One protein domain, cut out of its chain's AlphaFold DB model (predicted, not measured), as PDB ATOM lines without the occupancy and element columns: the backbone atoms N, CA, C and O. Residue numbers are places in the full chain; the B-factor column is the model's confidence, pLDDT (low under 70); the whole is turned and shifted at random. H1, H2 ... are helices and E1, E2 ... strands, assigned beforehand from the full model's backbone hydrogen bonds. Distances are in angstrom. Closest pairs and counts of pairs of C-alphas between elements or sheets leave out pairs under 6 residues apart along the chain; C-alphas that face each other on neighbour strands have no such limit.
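Overview. This is residues 143 to 270 of the 270 residues of an uncharacterized protein of Candidatus Saccharibacteria bacterium RAAC3_TM7_1 (UniProt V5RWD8). A strongly twisted sheet of five strands wraps round the long helix H6, with H1 packed on the same face near E1 and E2, and the helical hairpin H3 and H4 at the other end, near E5 and E4. This makes three layers, helices on both faces of a sheet: H1 and H6 on one face, H3 on the other. The printed part has 128 residues, with six named helices and five named strands that follow each other along the chain as H1 E1 H2 E2 E3 H3 H4 E4 E5 H5 H6; the sheet runs E1 E2 E3 E5 E4 and is mixed, and the class is mixed, helices and strands. The whole is compact, with a radius of gyration of the C-alphas of 14.0 A and spans of 37 by 31 by 26 A.

Along the chain. Start with the sheet: E1 is residues 155 to 158, E2 170 to 174, E3 179 to 186 over 22.0 A, E5 227 to 235 over 24.8 A and E4 217 to 224 over 21.3 A. Find C-alpha 143 at (14.473, 24.444, -40.044), where H1, residues 143 to 151, begins. H2 is residues 161 to 164, H3 188 to 200 over 18.5 A, H4 206 to 215 over 14.3 A and H5 238 to 241. H6, residues 253 to 266, runs 19.8 A to C-alpha 266 at (8.518, 45.680, -38.002).

Arrangement. Look first at E3 and E5, parallel, with N 184 and O 232 at 2.9 A. E2 and E3 form an antiparallel hairpin, with N 172 and O 181 at 2.9 A. E1 and E2 are antiparallel, with N 157 and O 171 at 3.0 A. E4 and E5 form another hairpin, with N 220 and O 231 at 2.9 A. The sheet curls round H6, whose C-alpha 263 comes 6.1 A from that of Gln 180 in E3. H1 runs along E2, at 20 degrees on the local plane, and touches H6 about perpendicular, through residues 255 to 259 of H6 alone, closest at the C-alphas of Ala 149 and Gly 256, 5.8 A. H3 lies over E5 and E4 and touches H4 at a shallow tilt of 22 degrees, opposite ways, closest at the C-alphas of Leu 195 and Val 209, 6.0 A. H4 lies over none of the strands. H2 only grazes the sheet. H5 is not on the sheet, but touches H6, with the C-alphas of Val 241 and Pro 254 at 5.2 A. In H1, H3, H4 and H6 every O i to N i+4 pair is within hydrogen-bond range; H2 and H5 are too short for such a pair.

Size, cuts and confidence. The C-alphas farthest apart, those of Asp 226 and Gly 250, are 40.9 A apart. The printed part has no cut; the link from H5 to H6 is long, with 11 residues. No printed residue is under 70.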
ATOM      1  N   ILE A 143      15.122  25.263 -39.014       96.62
ATOM      2  CA  ILE A 143      14.473  24.444 -40.044       96.62
ATOM      3  C   ILE A 143      12.968  24.304 -39.783       96.62
ATOM      4  O   ILE A 143      12.178  24.332 -40.731       96.62
ATOM      5  N   SER A 144      12.556  24.161 -38.519       96.56
ATOM      6  CA  SER A 144      11.134  24.061 -38.179       96.56
ATOM      7  C   SER A 144      10.380  25.352 -38.493       96.56
ATOM      8  O   SER A 144       9.277  25.280 -39.033       96.56
ATOM      9  N   VAL A 145      10.993  26.517 -38.238       97.31
ATOM     10  CA  VAL A 145      10.413  27.829 -38.552       97.31
ATOM     11  C   VAL A 145      10.294  28.007 -40.057       97.31
ATOM     12  O   VAL A 145       9.208  28.333 -40.531       97.31
ATOM     13  N   TYR A 146      11.356  27.703 -40.808       97.31
ATOM     14  CA  TYR A 146      11.344  27.751 -42.270       97.31
ATOM     15  C   TYR A 146      10.196  26.921 -42.857       97.31
ATOM     16  O   TYR A 146       9.374  27.422 -43.624       97.31
ATOM     17  N   ARG A 147      10.096  25.647 -42.458       95.69
ATOM     18  CA  ARG A 147       9.058  24.740 -42.965       95.69
ATOM     19  C   ARG A 147       7.661  25.197 -42.583       95.69
ATOM     20  O   ARG A 147       6.765  25.152 -43.415       95.69
ATOM     21  N   ALA A 148       7.472  25.634 -41.345       96.75
ATOM     22  CA  ALA A 148       6.169  26.068 -40.874       96.75
ATOM     23  C   ALA A 148       5.720  27.389 -41.514       96.75
ATOM     24  O   ALA A 148       4.544  27.514 -41.844       96.75
ATOM     25  N   ALA A 149       6.632  28.339 -41.745       97.50
ATOM     26  CA  ALA A 149       6.344  29.563 -42.490       97.50
ATOM     27  C   ALA A 149       5.926  29.245 -43.934       97.50
ATOM     28  O   ALA A 149       4.881  29.713 -44.390       97.50
ATOM     29  N   HIS A 150       6.690  28.382 -44.611       96.06
ATOM     30  CA  HIS A 150       6.378  27.913 -45.960       96.06
ATOM     31  C   HIS A 150       5.014  27.198 -46.017       96.06
ATOM     32  O   HIS A 150       4.163  27.536 -46.838       96.06
ATOM     33  N   ASP A 151       4.773  26.233 -45.123       95.50
ATOM     34  CA  ASP A 151       3.527  25.456 -45.069       95.50
ATOM     35  C   ASP A 151       2.306  26.327 -44.706       95.50
ATOM     36  O   ASP A 151       1.175  26.002 -45.072       95.50
ATOM     37  N   ASP A 152       2.515  27.450 -44.012       96.06
ATOM     38  CA  ASP A 152       1.475  28.437 -43.708       96.06
ATOM     39  C   ASP A 152       1.261  29.485 -44.826       96.06
ATOM     40  O   ASP A 152       0.385  30.349 -44.714       96.06
ATOM     41  N   GLY A 153       2.009  29.386 -45.931       96.38
ATOM     42  CA  GLY A 153       1.853  30.217 -47.127       96.38
ATOM     43  C   GLY A 153       2.569  31.567 -47.077       96.38
ATOM     44  O   GLY A 153       2.204  32.468 -47.833       96.38
ATOM     45  N   LEU A 154       3.549  31.729 -46.185       97.31
ATOM     46  CA  LEU A 154       4.470  32.866 -46.213       97.31
ATOM     47  C   LEU A 154       5.567  32.627 -47.257       97.31
ATOM     48  O   LEU A 154       5.909  31.486 -47.570       97.31
ATOM     49  N   ASP A 155       6.119  33.716 -47.780       96.88
ATOM     50  CA  ASP A 155       7.329  33.658 -48.594       96.88
ATOM     51  C   ASP A 155       8.529  33.529 -47.654       96.88
ATOM     52  O   ASP A 155       8.636  34.291 -46.693       96.88
ATOM     53  N   VAL A 156       9.393  32.540 -47.860       96.62
ATOM     54  CA  VAL A 156      10.511  32.290 -46.946       96.62
ATOM     55  C   VAL A 156      11.733  31.757 -47.677       96.62
ATOM     56  O   VAL A 156      11.669  30.791 -48.441       96.62
ATOM     57  N   GLU A 157      12.876  32.360 -47.372       94.50
ATOM     58  CA  GLU A 157      14.181  31.962 -47.880       94.50
ATOM     59  C   GLU A 157      15.184  31.809 -46.735       94.50
ATOM     60  O   GLU A 157      15.252  32.647 -45.837       94.50
ATOM     61  N   MET A 158      15.970  30.729 -46.769       91.31
ATOM     62  CA  MET A 158      17.184  30.649 -45.953       91.31
ATOM     63  C   MET A 158      18.205  31.634 -46.516       91.31
ATOM     64  O   MET A 158      18.297  31.820 -47.733       91.31
ATOM     65  N   THR A 159      18.960  32.267 -45.637       85.19
ATOM     66  CA  THR A 159      19.889  33.333 -45.996       85.19
ATOM     67  C   THR A 159      21.144  32.841 -46.705       85.19
ATOM     68  O   THR A 159      21.524  31.673 -46.688       85.19
ATOM     69  N   SER A 160      21.802  33.775 -47.390       78.38
ATOM     70  CA  SER A 160      23.152  33.579 -47.912       78.38
ATOM     71  C   SER A 160      24.207  33.769 -46.817       78.38
ATOM     72  O   SER A 160      23.989  34.503 -45.856       78.38
ATOM     73  N   ARG A 161      25.425  33.253 -47.042       74.12
ATOM     74  CA  ARG A 161      26.586  33.463 -46.152       74.12
ATOM     75  C   ARG A 161      26.821  34.925 -45.738       74.12
ATOM     76  O   ARG A 161      27.322  35.180 -44.647       74.12
ATOM     77  N   THR A 162      26.528  35.886 -46.618       73.50
ATOM     78  CA  THR A 162      26.685  37.319 -46.317       73.50
ATOM     79  C   THR A 162      25.634  37.791 -45.314       73.50
ATOM     80  O   THR A 162      25.949  38.555 -44.411       73.50
ATOM     81  N   GLN A 163      24.396  37.315 -45.440       79.25
ATOM     82  CA  GLN A 163      23.309  37.614 -44.505       79.25
ATOM     83  C   GLN A 163      23.493  36.880 -43.165       79.25
ATOM     84  O   GLN A 163      23.263  37.483 -42.117       79.25
ATOM     85  N   ASP A 164      24.027  35.656 -43.170       77.75
ATOM     86  CA  ASP A 164      24.441  34.951 -41.946       77.75
ATOM     87  C   ASP A 164      25.492  35.725 -41.145       77.75
ATOM     88  O   ASP A 164      25.516  35.671 -39.915       77.75
ATOM     89  N   ALA A 165      26.353  36.504 -41.812       74.81
ATOM     90  CA  ALA A 165      27.311  37.369 -41.121       74.81
ATOM     91  C   ALA A 165      26.620  38.482 -40.304       74.81
ATOM     92  O   ALA A 165      27.171  38.947 -39.301       74.81
ATOM     93  N   PHE A 166      25.392  38.870 -40.671       80.75
ATOM     94  CA  PHE A 166      24.528  39.734 -39.860       80.75
ATOM     95  C   PHE A 166      23.748  38.968 -38.780       80.75
ATOM     96  O   PHE A 166      23.031  39.601 -38.000       80.75
ATOM     97  N   GLY A 167      23.907  37.644 -38.701       85.56
ATOM     98  CA  GLY A 167      23.152  36.757 -37.821       85.56
ATOM     99  C   GLY A 167      21.691  36.653 -38.231       85.56
ATOM    100  O   GLY A 167      20.830  36.757 -37.368       85.56
ATOM    101  N   ILE A 168      21.419  36.585 -39.535       92.12
ATOM    102  CA  ILE A 168      20.078  36.367 -40.078       92.12
ATOM    103  C   ILE A 168      20.027  34.923 -40.553       92.12
ATOM    104  O   ILE A 168      20.790  34.588 -41.452       92.12
ATOM    105  N   ASP A 169      19.115  34.125 -40.006       93.88
ATOM    106  CA  ASP A 169      18.929  32.717 -40.377       93.88
ATOM    107  C   ASP A 169      18.010  32.576 -41.605       93.88
ATOM    108  O   ASP A 169      18.151  31.673 -42.429       93.88
ATOM    109  N   MET A 170      17.015  33.462 -41.725       95.88
ATOM    110  CA  MET A 170      16.060  33.460 -42.838       95.88
ATOM    111  C   MET A 170      15.410  34.827 -43.047       95.88
ATOM    112  O   MET A 170      15.321  35.642 -42.124       95.88
ATOM    113  N   VAL A 171      14.895  35.054 -44.251       96.75
ATOM    114  CA  VAL A 171      14.000  36.173 -44.561       96.75
ATOM    115  C   VAL A 171      12.595  35.614 -44.719       96.75
ATOM    116  O   VAL A 171      12.390  34.637 -45.437       96.75
ATOM    117  N   VAL A 172      11.627  36.219 -44.030       97.94
ATOM    118  CA  VAL A 172      10.213  35.833 -44.115       97.94
ATOM    119  C   VAL A 172       9.397  37.025 -44.568       97.94
ATOM    120  O   VAL A 172       9.458  38.100 -43.973       97.94
ATOM    121  N   GLY A 173       8.587  36.817 -45.593       97.38
ATOM    122  CA  GLY A 173       7.686  37.803 -46.142       97.38
ATOM    123  C   GLY A 173       6.233  37.346 -46.155       97.38
ATOM    124  O   GLY A 173       5.922  36.164 -46.278       97.38
ATOM    125  N   ASP A 174       5.326  38.314 -46.051       97.12
ATOM    126  CA  ASP A 174       3.898  38.105 -46.256       97.12
ATOM    127  C   ASP A 174       3.458  38.758 -47.583       97.12
ATOM    128  O   ASP A 174       3.335  39.994 -47.673       97.12
ATOM    129  N   PRO A 175       3.173  37.943 -48.622       93.69
ATOM    130  CA  PRO A 175       2.741  38.433 -49.926       93.69
ATOM    131  C   PRO A 175       1.469  39.286 -49.875       93.69
ATOM    132  O   PRO A 175       1.280  40.152 -50.730       93.69
ATOM    133  N   SER A 176       0.600  39.071 -48.881       94.38
ATOM    134  CA  SER A 176      -0.676  39.783 -48.763       94.38
ATOM    135  C   SER A 176      -0.504  41.258 -48.392       94.38
ATOM    136  O   SER A 176      -1.289  42.099 -48.831       94.38
ATOM    137  N   VAL A 177       0.548  41.586 -47.634       94.69
ATOM    138  CA  VAL A 177       0.850  42.956 -47.179       94.69
ATOM    139  C   VAL A 177       2.096  43.545 -47.827       94.69
ATOM    140  O   VAL A 177       2.438  44.697 -47.566       94.69
ATOM    141  N   ARG A 178       2.765  42.780 -48.694       95.69
ATOM    142  CA  ARG A 178       3.977  43.196 -49.400       95.69
ATOM    143  C   ARG A 178       5.101  43.681 -48.460       95.69
ATOM    144  O   ARG A 178       5.788  44.654 -48.773       95.69
ATOM    145  N   ARG A 179       5.291  42.998 -47.323       97.31
ATOM    146  CA  ARG A 179       6.349  43.285 -46.338       97.31
ATOM    147  C   ARG A 179       7.100  42.021 -45.932       97.31
ATOM    148  O   ARG A 179       6.533  40.933 -45.966       97.31
ATOM    149  N   GLN A 180       8.338  42.199 -45.483       97.44
ATOM    150  CA  GLN A 180       9.232  41.134 -45.032       97.44
ATOM    151  C   GLN A 180      10.056  41.528 -43.804       97.44
ATOM    152  O   GLN A 180      10.172  42.710 -43.481       97.44
ATOM    153  N   ILE A 181      10.616  40.530 -43.126       97.31
ATOM    154  CA  ILE A 181      11.492  40.654 -41.957       97.31
ATOM    155  C   ILE A 181      12.699  39.718 -42.089       97.31
ATOM    156  O   ILE A 181      12.582  38.619 -42.627       97.31
ATOM    157  N   ASN A 182      13.842  40.137 -41.545       97.06
ATOM    158  CA  ASN A 182      15.003  39.273 -41.325       97.06
ATOM    159  C   ASN A 182      14.873  38.617 -39.950       97.06
ATOM    160  O   ASN A 182      14.682  39.334 -38.965       97.06
ATOM    161  N   ILE A 183      15.010  37.297 -39.860       96.69
ATOM    162  CA  ILE A 183      14.790  36.543 -38.623       96.69
ATOM    163  C   ILE A 183      16.077  35.880 -38.136       96.69
ATOM    164  O   ILE A 183      16.807  35.276 -38.912       96.69
ATOM    165  N   ASP A 184      16.291  35.962 -36.827       96.38
ATOM    166  CA  ASP A 184      17.278  35.221 -36.041       96.38
ATOM    167  C   ASP A 184      16.524  34.351 -35.021       96.38
ATOM    168  O   ASP A 184      16.008  34.846 -34.016       96.38
ATOM    169  N   CYS A 185      16.389  33.058 -35.288       96.31
ATOM    170  CA  CYS A 185      15.644  32.122 -34.460       96.31
ATOM    171  C   CYS A 185      16.447  31.736 -33.215       96.31
ATOM    172  O   CYS A 185      17.645  31.435 -33.258       96.31
ATOM    173  N   LYS A 186      15.785  31.713 -32.058       95.38
ATOM    174  CA  LYS A 186      16.416  31.341 -30.791       95.38
ATOM    175  C   LYS A 186      15.514  30.445 -29.959       95.38
ATOM    176  O   LYS A 186      14.311  30.667 -29.835       95.38
ATOM    177  N   THR A 187      16.135  29.463 -29.311       94.25
ATOM    178  CA  THR A 187      15.519  28.755 -28.185       94.25
ATOM    179  C   THR A 187      15.284  29.729 -27.023       94.25
ATOM    180  O   THR A 187      15.981  30.745 -26.927       94.25
ATOM    181  N   PRO A 188      14.372  29.433 -26.079       94.06
ATOM    182  CA  PRO A 188      14.047  30.369 -25.000       94.06
ATOM    183  C   PRO A 188      15.248  30.782 -24.137       94.06
ATOM    184  O   PRO A 188      15.369  31.937 -23.727       94.06
ATOM    185  N   SER A 189      16.173  29.856 -23.874       92.56
ATOM    186  CA  SER A 189      17.395  30.150 -23.120       92.56
ATOM    187  C   SER A 189      18.359  31.044 -23.909       92.56
ATOM    188  O   SER A 189      18.891  32.007 -23.351       92.56
ATOM    189  N   ALA A 190      18.549  30.770 -25.203       93.31
ATOM    190  CA  ALA A 190      19.394  31.575 -26.080       93.31
ATOM    191  C   ALA A 190      18.812  32.980 -26.302       93.31
ATOM    192  O   ALA A 190      19.558  33.958 -26.307       93.31
ATOM    193  N   PHE A 191      17.485  33.094 -26.402       96.69
ATOM    194  CA  PHE A 191      16.780  34.368 -26.515       96.69
ATOM    195  C   PHE A 191      17.017  35.249 -25.286       96.69
ATOM    196  O   PHE A 191      17.483  36.379 -25.410       96.69
ATOM    197  N   ARG A 192      16.806  34.710 -24.080       95.62
ATOM    198  CA  ARG A 192      17.049  35.448 -22.828       95.62
ATOM    199  C   ARG A 192      18.504  35.881 -22.683       95.62
ATOM    200  O   ARG A 192      18.774  37.017 -22.304       95.62
ATOM    201  N   TYR A 193      19.445  35.003 -23.029       95.50
ATOM    202  CA  TYR A 193      20.860  35.368 -23.059       95.50
ATOM    203  C   TYR A 193      21.128  36.521 -24.039       95.50
ATOM    204  O   TYR A 193      21.860  37.456 -23.711       95.50
ATOM    205  N   ARG A 194      20.499  36.490 -25.219       95.38
ATOM    206  CA  ARG A 194      20.629  37.541 -26.229       95.38
ATOM    207  C   ARG A 194      20.067  38.880 -25.752       95.38
ATOM    208  O   ARG A 194      20.740  39.896 -25.932       95.38
ATOM    209  N   LEU A 195      18.896  38.897 -25.115       97.19
ATOM    210  CA  LEU A 195      18.331  40.112 -24.513       97.19
ATOM    211  C   LEU A 195      19.289  40.712 -23.477       97.19
ATOM    212  O   LEU A 195      19.589  41.905 -23.506       97.19
ATOM    213  N   GLU A 196      19.853  39.865 -22.618       96.00
ATOM    214  CA  GLU A 196      20.836  40.278 -21.620       96.00
ATOM    215  C   GLU A 196      22.105  40.877 -22.236       96.00
ATOM    216  O   GLU A 196      22.624  41.891 -21.762       96.00
ATOM    217  N   GLU A 197      22.609  40.287 -23.320       95.62
ATOM    218  CA  GLU A 197      23.731  40.852 -24.064       95.62
ATOM    219  C   GLU A 197      23.404  42.210 -24.689       95.62
ATOM    220  O   GLU A 197      24.231  43.124 -24.629       95.62
ATOM    221  N   LEU A 198      22.232  42.344 -25.315       95.69
ATOM    222  CA  LEU A 198      21.792  43.592 -25.936       95.69
ATOM    223  C   LEU A 198      21.663  44.700 -24.888       95.69
ATOM    224  O   LEU A 198      22.180  45.800 -25.101       95.69
ATOM    225  N   ARG A 199      21.071  44.383 -23.732       96.69
ATOM    226  CA  ARG A 199      20.952  45.303 -22.600       96.69
ATOM    227  C   ARG A 199      22.317  45.741 -22.084       96.69
ATOM    228  O   ARG A 199      22.586  46.934 -21.981       96.69
ATOM    229  N   LYS A 200      23.218  44.793 -21.801       95.62
ATOM    230  CA  LYS A 200      24.576  45.095 -21.301       95.62
ATOM    231  C   LYS A 200      25.378  45.971 -22.263       95.62
ATOM    232  O   LYS A 200      26.232  46.733 -21.824       95.62
ATOM    233  N   LYS A 201      25.109  45.865 -23.566       94.38
ATOM    234  CA  LYS A 201      25.723  46.688 -24.621       94.38
ATOM    235  C   LYS A 201      25.010  48.034 -24.829       94.38
ATOM    236  O   LYS A 201      25.389  48.762 -25.740       94.38
ATOM    237  N   GLY A 202      23.985  48.354 -24.035       95.06
ATOM    238  CA  GLY A 202      23.191  49.578 -24.160       95.06
ATOM    239  C   GLY A 202      22.399  49.665 -25.466       95.06
ATOM    240  O   GLY A 202      22.083  50.764 -25.910       95.06
ATOM    241  N   ARG A 203      22.127  48.525 -26.119       94.75
ATOM    242  CA  ARG A 203      21.370  48.476 -27.381       94.75
ATOM    243  C   ARG A 203      19.861  48.464 -27.162       94.75
ATOM    244  O   ARG A 203      19.148  48.814 -28.091       94.75
ATOM    245  N   ILE A 204      19.422  48.035 -25.978       96.69
ATOM    246  CA  ILE A 204      18.026  48.000 -25.532       96.69
ATOM    247  C   ILE A 204      17.970  48.356 -24.040       96.69
ATOM    248  O   ILE A 204      18.960  48.211 -23.316       96.69
ATOM    249  N   THR A 205      16.814  48.812 -23.585       96.88
ATOM    250  CA  THR A 205      16.489  49.179 -22.204       96.88
ATOM    251  C   THR A 205      15.909  47.996 -21.424       96.88
ATOM    252  O   THR A 205      15.472  47.006 -22.008       96.88
ATOM    253  N   ASP A 206      15.846  48.098 -20.092       96.38
ATOM    254  CA  ASP A 206      15.164  47.090 -19.260       96.38
ATOM    255  C   ASP A 206      13.677  46.937 -19.627       96.38
ATOM    256  O   ASP A 206      13.144  45.830 -19.602       96.38
ATOM    257  N   SER A 207      13.011  48.032 -20.015       96.88
ATOM    258  CA  SER A 207      11.615  47.983 -20.465       96.88
ATOM    259  C   SER A 207      11.466  47.196 -21.768       96.88
ATOM    260  O   SER A 207      10.515  46.436 -21.909       96.88
ATOM    261  N   GLU A 208      12.400  47.357 -22.708       96.94
ATOM    262  CA  GLU A 208      12.406  46.596 -23.963       96.94
ATOM    263  C   GLU A 208      12.728  45.115 -23.730       96.94
ATOM    264  O   GLU A 208      12.183  44.269 -24.427       96.94
ATOM    265  N   VAL A 209      13.546  44.773 -22.724       96.62
ATOM    266  CA  VAL A 209      13.766  43.368 -22.324       96.62
ATOM    267  C   VAL A 209      12.460  42.719 -21.864       96.62
ATOM    268  O   VAL A 209      12.156  41.607 -22.291       96.62
ATOM    269  N   LEU A 210      11.686  43.406 -21.015       95.94
ATOM    270  CA  LEU A 210      10.398  42.897 -20.531       95.94
ATOM    271  C   LEU A 210       9.401  42.727 -21.682       95.94
ATOM    272  O   LEU A 210       8.813  41.659 -21.825       95.94
ATOM    273  N   GLN A 211       9.277  43.740 -22.542       95.94
ATOM    274  CA  GLN A 211       8.400  43.674 -23.715       95.94
ATOM    275  C   GLN A 211       8.802  42.546 -24.669       95.94
ATOM    276  O   GLN A 211       7.939  41.818 -25.145       95.94
ATOM    277  N   ALA A 212      10.099  42.358 -24.914       96.19
ATOM    278  CA  ALA A 212      10.587  41.301 -25.789       96.19
ATOM    279  C   ALA A 212      10.332  39.894 -25.230       96.19
ATOM    280  O   ALA A 212      10.004  38.989 -25.997       96.19
ATOM    281  N   ASP A 213      10.463  39.687 -23.913       93.00
ATOM    282  CA  ASP A 213      10.148  38.392 -23.292       93.00
ATOM    283  C   ASP A 213       8.638  38.099 -23.322       93.00
ATOM    284  O   ASP A 213       8.263  36.947 -23.512       93.00
ATOM    285  N   GLU A 214       7.779  39.119 -23.213       93.62
ATOM    286  CA  GLU A 214       6.321  38.977 -23.366       93.62
ATOM    287  C   GLU A 214       5.893  38.724 -24.819       93.62
ATOM    288  O   GLU A 214       4.988  37.933 -25.084       93.62
ATOM    289  N   GLN A 215       6.519  39.417 -25.771       94.38
ATOM    290  CA  GLN A 215       6.136  39.372 -27.183       94.38
ATOM    291  C   GLN A 215       6.785  38.226 -27.951       94.38
ATOM    292  O   GLN A 215       6.263  37.852 -29.001       94.38
ATOM    293  N   ASP A 216       7.852  37.637 -27.412       96.25
ATOM    294  CA  ASP A 216       8.687  36.599 -28.024       96.25
ATOM    295  C   ASP A 216       9.530  37.061 -29.204       96.25
ATOM    296  O   ASP A 216      10.013  36.240 -29.980       96.25
ATOM    297  N   PHE A 217       9.759  38.362 -29.342       97.56
ATOM    298  CA  PHE A 217      10.684  38.872 -30.338       97.56
ATOM    299  C   PHE A 217      11.250  40.233 -29.955       97.56
ATOM    300  O   PHE A 217      10.709  40.941 -29.109       97.56
ATOM    301  N   ILE A 218      12.349  40.605 -30.606       97.50
ATOM    302  CA  ILE A 218      12.847  41.977 -30.617       97.50
ATOM    303  C   ILE A 218      13.559  42.265 -31.931       97.50
ATOM    304  O   ILE A 218      14.376  41.466 -32.387       97.50
ATOM    305  N   THR A 219      13.293  43.427 -32.517       96.81
ATOM    306  CA  THR A 219      13.983  43.879 -33.727       96.81
ATOM    307  C   THR A 219      15.084  44.862 -33.365       96.81
ATOM    308  O   THR A 219      14.856  45.874 -32.707       96.81
ATOM    309  N   THR A 220      16.312  44.570 -33.795       95.00
ATOM    310  CA  THR A 220      17.467  45.448 -33.572       95.00
ATOM    311  C   THR A 220      18.231  45.687 -34.867       95.00
ATOM    312  O   THR A 220      18.289  44.828 -35.739       95.00
ATOM    313  N   MET A 221      18.864  46.856 -34.997       93.38
ATOM    314  CA  MET A 221      19.711  47.156 -36.156       93.38
ATOM    315  C   MET A 221      21.078  46.492 -36.005       93.38
ATOM    316  O   MET A 221      21.907  46.983 -35.228       93.38
ATOM    317  N   ASN A 222      21.330  45.407 -36.737       89.56
ATOM    318  CA  ASN A 222      22.654  44.800 -36.822       89.56
ATOM    319  C   ASN A 222      23.528  45.561 -37.822       89.56
ATOM    320  O   ASN A 222      23.031  46.196 -38.751       89.56
ATOM    321  N   ARG A 223      24.840  45.556 -37.566       83.25
ATOM    322  CA  ARG A 223      25.842  46.241 -38.385       83.25
ATOM    323  C   ARG A 223      26.948  45.265 -38.743       83.25
ATOM    324  O   ARG A 223      27.470  44.604 -37.845       83.25
ATOM    325  N   HIS A 224      27.308  45.244 -40.013       73.62
ATOM    326  CA  HIS A 224      28.508  44.611 -40.536       73.62
ATOM    327  C   HIS A 224      29.080  45.590 -41.563       73.62
ATOM    328  O   HIS A 224      28.350  46.052 -42.436       73.62
ATOM    329  N   ASP A 225      30.343  45.977 -41.394       74.81
ATOM    330  CA  ASP A 225      30.975  47.062 -42.156       74.81
ATOM    331  C   ASP A 225      30.134  48.360 -42.154       74.81
ATOM    332  O   ASP A 225      29.766  48.858 -41.083       74.81
ATOM    333  N   ASP A 226      29.829  48.909 -43.333       78.25
ATOM    334  CA  ASP A 226      29.031  50.130 -43.506       78.25
ATOM    335  C   ASP A 226      27.516  49.863 -43.616       78.25
ATOM    336  O   ASP A 226      26.709  50.799 -43.617       78.25
ATOM    337  N   GLU A 227      27.104  48.595 -43.662       83.19
ATOM    338  CA  GLU A 227      25.711  48.195 -43.837       83.19
ATOM    339  C   GLU A 227      24.976  48.045 -42.500       83.19
ATOM    340  O   GLU A 227      25.522  47.623 -41.473       83.19
ATOM    341  N   LYS A 228      23.687  48.409 -42.506       88.62
ATOM    342  CA  LYS A 228      22.798  48.276 -41.350       88.62
ATOM    343  C   LYS A 228      21.484  47.662 -41.780       88.62
ATOM    344  O   LYS A 228      20.778  48.245 -42.599       88.62
ATOM    345  N   VAL A 229      21.124  46.550 -41.153       91.56
ATOM    346  CA  VAL A 229      19.889  45.823 -41.451       91.56
ATOM    347  C   VAL A 229      19.098  45.573 -40.166       91.56
ATOM    348  O   VAL A 229      19.702  45.267 -39.129       91.56
ATOM    349  N   PRO A 230      17.765  45.751 -40.180       94.75
ATOM    350  CA  PRO A 230      16.928  45.332 -39.065       94.75
ATOM    351  C   PRO A 230      16.919  43.806 -39.017       94.75
ATOM    352  O   PRO A 230      16.704  43.165 -40.042       94.75
ATOM    353  N   VAL A 231      17.161  43.234 -37.840       96.00
ATOM    354  CA  VAL A 231      17.093  41.789 -37.594       96.00
ATOM    355  C   VAL A 231      16.207  41.548 -36.385       96.00
ATOM    356  O   VAL A 231      16.469  42.078 -35.299       96.00
ATOM    357  N   THR A 232      15.158  40.763 -36.591       97.50
ATOM    358  CA  THR A 232      14.230  40.321 -35.561       97.50
ATOM    359  C   THR A 232      14.754  39.033 -34.944       97.50
ATOM    360  O   THR A 232      14.677  37.966 -35.549       97.50
ATOM    361  N   THR A 233      15.262  39.110 -33.715       97.50
ATOM    362  CA  THR A 233      15.507  37.902 -32.925       97.50
ATOM    363  C   THR A 233      14.158  37.369 -32.445       97.50
ATOM    364  O   THR A 233      13.460  38.058 -31.703       97.50
ATOM    365  N   LEU A 234      13.806  36.151 -32.855       97.75
ATOM    366  CA  LEU A 234      12.531  35.492 -32.584       97.75
ATOM    367  C   LEU A 234      12.725  34.331 -31.600       97.75
ATOM    368  O   LEU A 234      13.523  33.423 -31.830       97.75
ATOM    369  N   CYS A 235      11.978  34.347 -30.500       97.44
ATOM    370  CA  CYS A 235      11.958  33.293 -29.497       97.44
ATOM    371  C   CYS A 235      10.947  32.210 -29.882       97.44
ATOM    372  O   CYS A 235       9.745  32.459 -29.964       97.44
ATOM    373  N   ILE A 236      11.421  30.982 -30.065       96.81
ATOM    374  CA  ILE A 236      10.561  29.839 -30.372       96.81
ATOM    375  C   ILE A 236      10.227  29.114 -29.067       96.81
ATOM    376  O   ILE A 236      10.973  28.248 -28.605       96.81
ATOM    377  N   ARG A 237       9.118  29.523 -28.435       94.88
ATOM    378  CA  ARG A 237       8.602  28.898 -27.207       94.88
ATOM    379  C   ARG A 237       7.643  27.748 -27.518       94.88
ATOM    380  O   ARG A 237       6.629  27.998 -28.181       94.88
ATOM    381  N   PRO A 238       7.879  26.535 -26.986       93.81
ATOM    382  CA  PRO A 238       6.959  25.413 -27.159       93.81
ATOM    383  C   PRO A 238       5.532  25.717 -26.695       93.81
ATOM    384  O   PRO A 238       4.570  25.316 -27.342       93.81
ATOM    385  N   GLU A 239       5.374  26.510 -25.632       94.19
ATOM    386  CA  GLU A 239       4.064  26.886 -25.089       94.19
ATOM    387  C   GLU A 239       3.239  27.752 -26.052       94.19
ATOM    388  O   GLU A 239       2.016  27.817 -25.928       94.19
ATOM    389  N   ARG A 240       3.900  28.429 -26.998       93.12
ATOM    390  CA  ARG A 240       3.260  29.333 -27.957       93.12
ATOM    391  C   ARG A 240       3.131  28.726 -29.344       93.12
ATOM    392  O   ARG A 240       2.114  28.944 -29.996       93.12
ATOM    393  N   VAL A 241       4.156  28.013 -29.806       95.25
ATOM    394  CA  VAL A 241       4.220  27.508 -31.187       95.25
ATOM    395  C   VAL A 241       4.131  25.987 -31.310       95.25
ATOM    396  O   VAL A 241       4.014  25.481 -32.420       95.25
ATOM    397  N   GLY A 242       4.137  25.270 -30.185       94.62
ATOM    398  CA  GLY A 242       4.174  23.813 -30.135       94.62
ATOM    399  C   GLY A 242       5.592  23.242 -30.098       94.62
ATOM    400  O   GLY A 242       6.582  23.933 -30.344       94.62
ATOM    401  N   ASP A 243       5.678  21.953 -29.773       95.00
ATOM    402  CA  ASP A 243       6.940  21.221 -29.738       95.00
ATOM    403  C   ASP A 243       7.493  20.973 -31.145       95.00
ATOM    404  O   ASP A 243       6.756  20.692 -32.097       95.00
ATOM    405  N   ILE A 244       8.821  21.019 -31.251       95.06
ATOM    406  CA  ILE A 244       9.544  20.646 -32.464       95.06
ATOM    407  C   ILE A 244       9.917  19.169 -32.371       95.06
ATOM    408  O   ILE A 244      10.628  18.750 -31.458       95.06
ATOM    409  N   ALA A 245       9.493  18.396 -33.365       93.75
ATOM    410  CA  ALA A 245       9.908  17.014 -33.556       93.75
ATOM    411  C   ALA A 245      10.334  16.816 -35.011       93.75
ATOM    412  O   ALA A 245       9.678  17.306 -35.928       93.75
ATOM    413  N   ASP A 246      11.452  16.120 -35.229       93.94
ATOM    414  CA  ASP A 246      11.961  15.806 -36.569       93.94
ATOM    415  C   ASP A 246      11.997  17.035 -37.500       93.94
ATOM    416  O   ASP A 246      11.541  17.003 -38.649       93.94
ATOM    417  N   PHE A 247      12.539  18.144 -36.980       95.94
ATOM    418  CA  PHE A 247      12.693  19.419 -37.691       95.94
ATOM    419  C   PHE A 247      11.368  20.057 -38.143       95.94
ATOM    420  O   PHE A 247      11.341  20.787 -39.132       95.94
ATOM    421  N   SER A 248      10.252  19.746 -37.478       94.62
ATOM    422  CA  SER A 248       8.918  20.214 -37.866       94.62
ATOM    423  C   SER A 248       8.066  20.569 -36.645       94.62
ATOM    424  O   SER A 248       8.178  19.935 -35.597       94.62
ATOM    425  N   LEU A 249       7.189  21.561 -36.807       94.94
ATOM    426  CA  LEU A 249       6.099  21.836 -35.869       94.94
ATOM    427  C   LEU A 249       4.877  20.987 -36.232       94.94
ATOM    428  O   LEU A 249       4.592  20.772 -37.413       94.94
ATOM    429  N   GLY A 250       4.154  20.511 -35.217       91.62
ATOM    430  CA  GLY A 250       2.921  19.745 -35.420       91.62
ATOM    431  C   GLY A 250       1.786  20.586 -36.017       91.62
ATOM    432  O   GLY A 250       1.133  20.148 -36.964       91.62
ATOM    433  N   ASP A 251       1.588  21.796 -35.489       94.56
ATOM    434  CA  ASP A 251       0.670  22.812 -36.015       94.56
ATOM    435  C   ASP A 251       1.463  24.075 -36.367       94.56
ATOM    436  O   ASP A 251       2.183  24.626 -35.536       94.56
ATOM    437  N   THR A 252       1.345  24.534 -37.611       96.50
ATOM    438  CA  THR A 252       2.084  25.695 -38.122       96.50
ATOM    439  C   THR A 252       1.355  27.016 -37.875       96.50
ATOM    440  O   THR A 252       1.976  28.081 -37.939       96.50
ATOM    441  N   LYS A 253       0.054  26.981 -37.554       96.81
ATOM    442  CA  LYS A 253      -0.789  28.183 -37.436       96.81
ATOM    443  C   LYS A 253      -0.345  29.163 -36.348       96.81
ATOM    444  O   LYS A 253      -0.366  30.372 -36.623       96.81
ATOM    445  N   PRO A 254       0.068  28.724 -35.144       96.94
ATOM    446  CA  PRO A 254       0.501  29.657 -34.111       96.94
ATOM    447  C   PRO A 254       1.764  30.424 -34.516       96.94
ATOM    448  O   PRO A 254       1.820  31.644 -34.350       96.94
ATOM    449  N   LEU A 255       2.741  29.740 -35.125       97.62
ATOM    450  CA  LEU A 255       3.945  30.388 -35.640       97.62
ATOM    451  C   LEU A 255       3.618  31.333 -36.803       97.62
ATOM    452  O   LEU A 255       4.074  32.472 -36.797       97.62
ATOM    453  N   GLY A 256       2.797  30.910 -37.768       97.25
ATOM    454  CA  GLY A 256       2.386  31.771 -38.879       97.25
ATOM    455  C   GLY A 256       1.672  33.045 -38.413       97.25
ATOM    456  O   GLY A 256       1.886  34.128 -38.961       97.25
ATOM    457  N   SER A 257       0.861  32.950 -37.356       96.75
ATOM    458  CA  SER A 257       0.209  34.112 -36.734       96.75
ATOM    459  C   SER A 257       1.219  35.036 -36.046       96.75
ATOM    460  O   SER A 257       1.140  36.255 -36.205       96.75
ATOM    461  N   LEU A 258       2.194  34.467 -35.327       97.06
ATOM    462  CA  LEU A 258       3.295  35.219 -34.725       97.06
ATOM    463  C   LEU A 258       4.098  35.966 -35.796       97.06
ATOM    464  O   LEU A 258       4.224  37.184 -35.708       97.06
ATOM    465  N   LEU A 259       4.550  35.282 -36.847       97.94
ATOM    466  CA  LEU A 259       5.322  35.883 -37.937       97.94
ATOM    467  C   LEU A 259       4.575  37.043 -38.601       97.94
ATOM    468  O   LEU A 259       5.139  38.124 -38.750       97.94
ATOM    469  N   ARG A 260       3.284  36.875 -38.916       97.31
ATOM    470  CA  ARG A 260       2.473  37.972 -39.470       97.31
ATOM    471  C   ARG A 260       2.333  39.147 -38.512       97.31
ATOM    472  O   ARG A 260       2.362  40.292 -38.958       97.31
ATOM    473  N   SER A 261       2.208  38.891 -37.208       95.88
ATOM    474  CA  SER A 261       2.163  39.969 -36.214       95.88
ATOM    475  C   SER A 261       3.473  40.764 -36.175       95.88
ATOM    476  O   SER A 261       3.429  41.991 -36.153       95.88
ATOM    477  N   VAL A 262       4.624  40.089 -36.282       96.81
ATOM    478  CA  VAL A 262       5.936  40.745 -36.367       96.81
ATOM    479  C   VAL A 262       6.056  41.536 -37.668       96.81
ATOM    480  O   VAL A 262       6.407  42.709 -37.630       96.81
ATOM    481  N   ILE A 263       5.697  40.950 -38.816       97.31
ATOM    482  CA  ILE A 263       5.729  41.631 -40.124       97.31
ATOM    483  C   ILE A 263       4.848  42.889 -40.120       97.31
ATOM    484  O   ILE A 263       5.228  43.918 -40.682       97.31
ATOM    485  N   ALA A 264       3.685  42.841 -39.470       94.88
ATOM    486  CA  ALA A 264       2.798  43.993 -39.355       94.88
ATOM    487  C   ALA A 264       3.429  45.147 -38.557       94.88
ATOM    488  O   ALA A 264       3.216  46.312 -38.907       94.88
ATOM    489  N   VAL A 265       4.223  44.842 -37.530       92.81
ATOM    490  CA  VAL A 265       4.903  45.844 -36.695       92.81
ATOM    491  C   VAL A 265       6.199  46.316 -37.367       92.81
ATOM    492  O   VAL A 265       6.309  47.488 -37.725       92.81
ATOM    493  N   ASP A 266       7.115  45.395 -37.662       94.31
ATOM    494  CA  ASP A 266       8.518  45.680 -38.002       94.31
ATOM    495  C   ASP A 266       8.893  45.418 -39.468       94.31
ATOM    496  O   ASP A 266      10.020  45.695 -39.881       94.31
ATOM    497  N   GLY A 267       7.972  44.899 -40.283       92.81
ATOM    498  CA  GLY A 267       8.270  44.542 -41.668       92.81
ATOM    499  C   GLY A 267       8.724  45.728 -42.519       92.81
ATOM    500  O   GLY A 267       8.206  46.839 -42.406       92.81
ATOM    501  N   TYR A 268       9.635  45.507 -43.448       92.50
ATOM    502  CA  TYR A 268       9.998  46.495 -44.462       92.50
ATOM    503  C   TYR A 268       9.466  46.059 -45.833       92.50
ATOM    504  O   TYR A 268       9.186  44.875 -46.026       92.50
ATOM    505  N   PRO A 269       9.238  46.997 -46.769       92.06
ATOM    506  CA  PRO A 269       8.767  46.653 -48.105       92.06
ATOM    507  C   PRO A 269       9.709  45.674 -48.813       92.06
ATOM    508  O   PRO A 269      10.926  45.732 -48.614       92.06
ATOM    509  N   TYR A 270       9.123  44.808 -49.639       77.25
ATOM    510  CA  TYR A 270       9.859  44.074 -50.672       77.25
ATOM    511  C   TYR A 270      10.477  45.021 -51.703       77.25
ATOM    512  O   TYR A 270       9.789  46.003 -52.079       77.25
TER     513      TYR A 270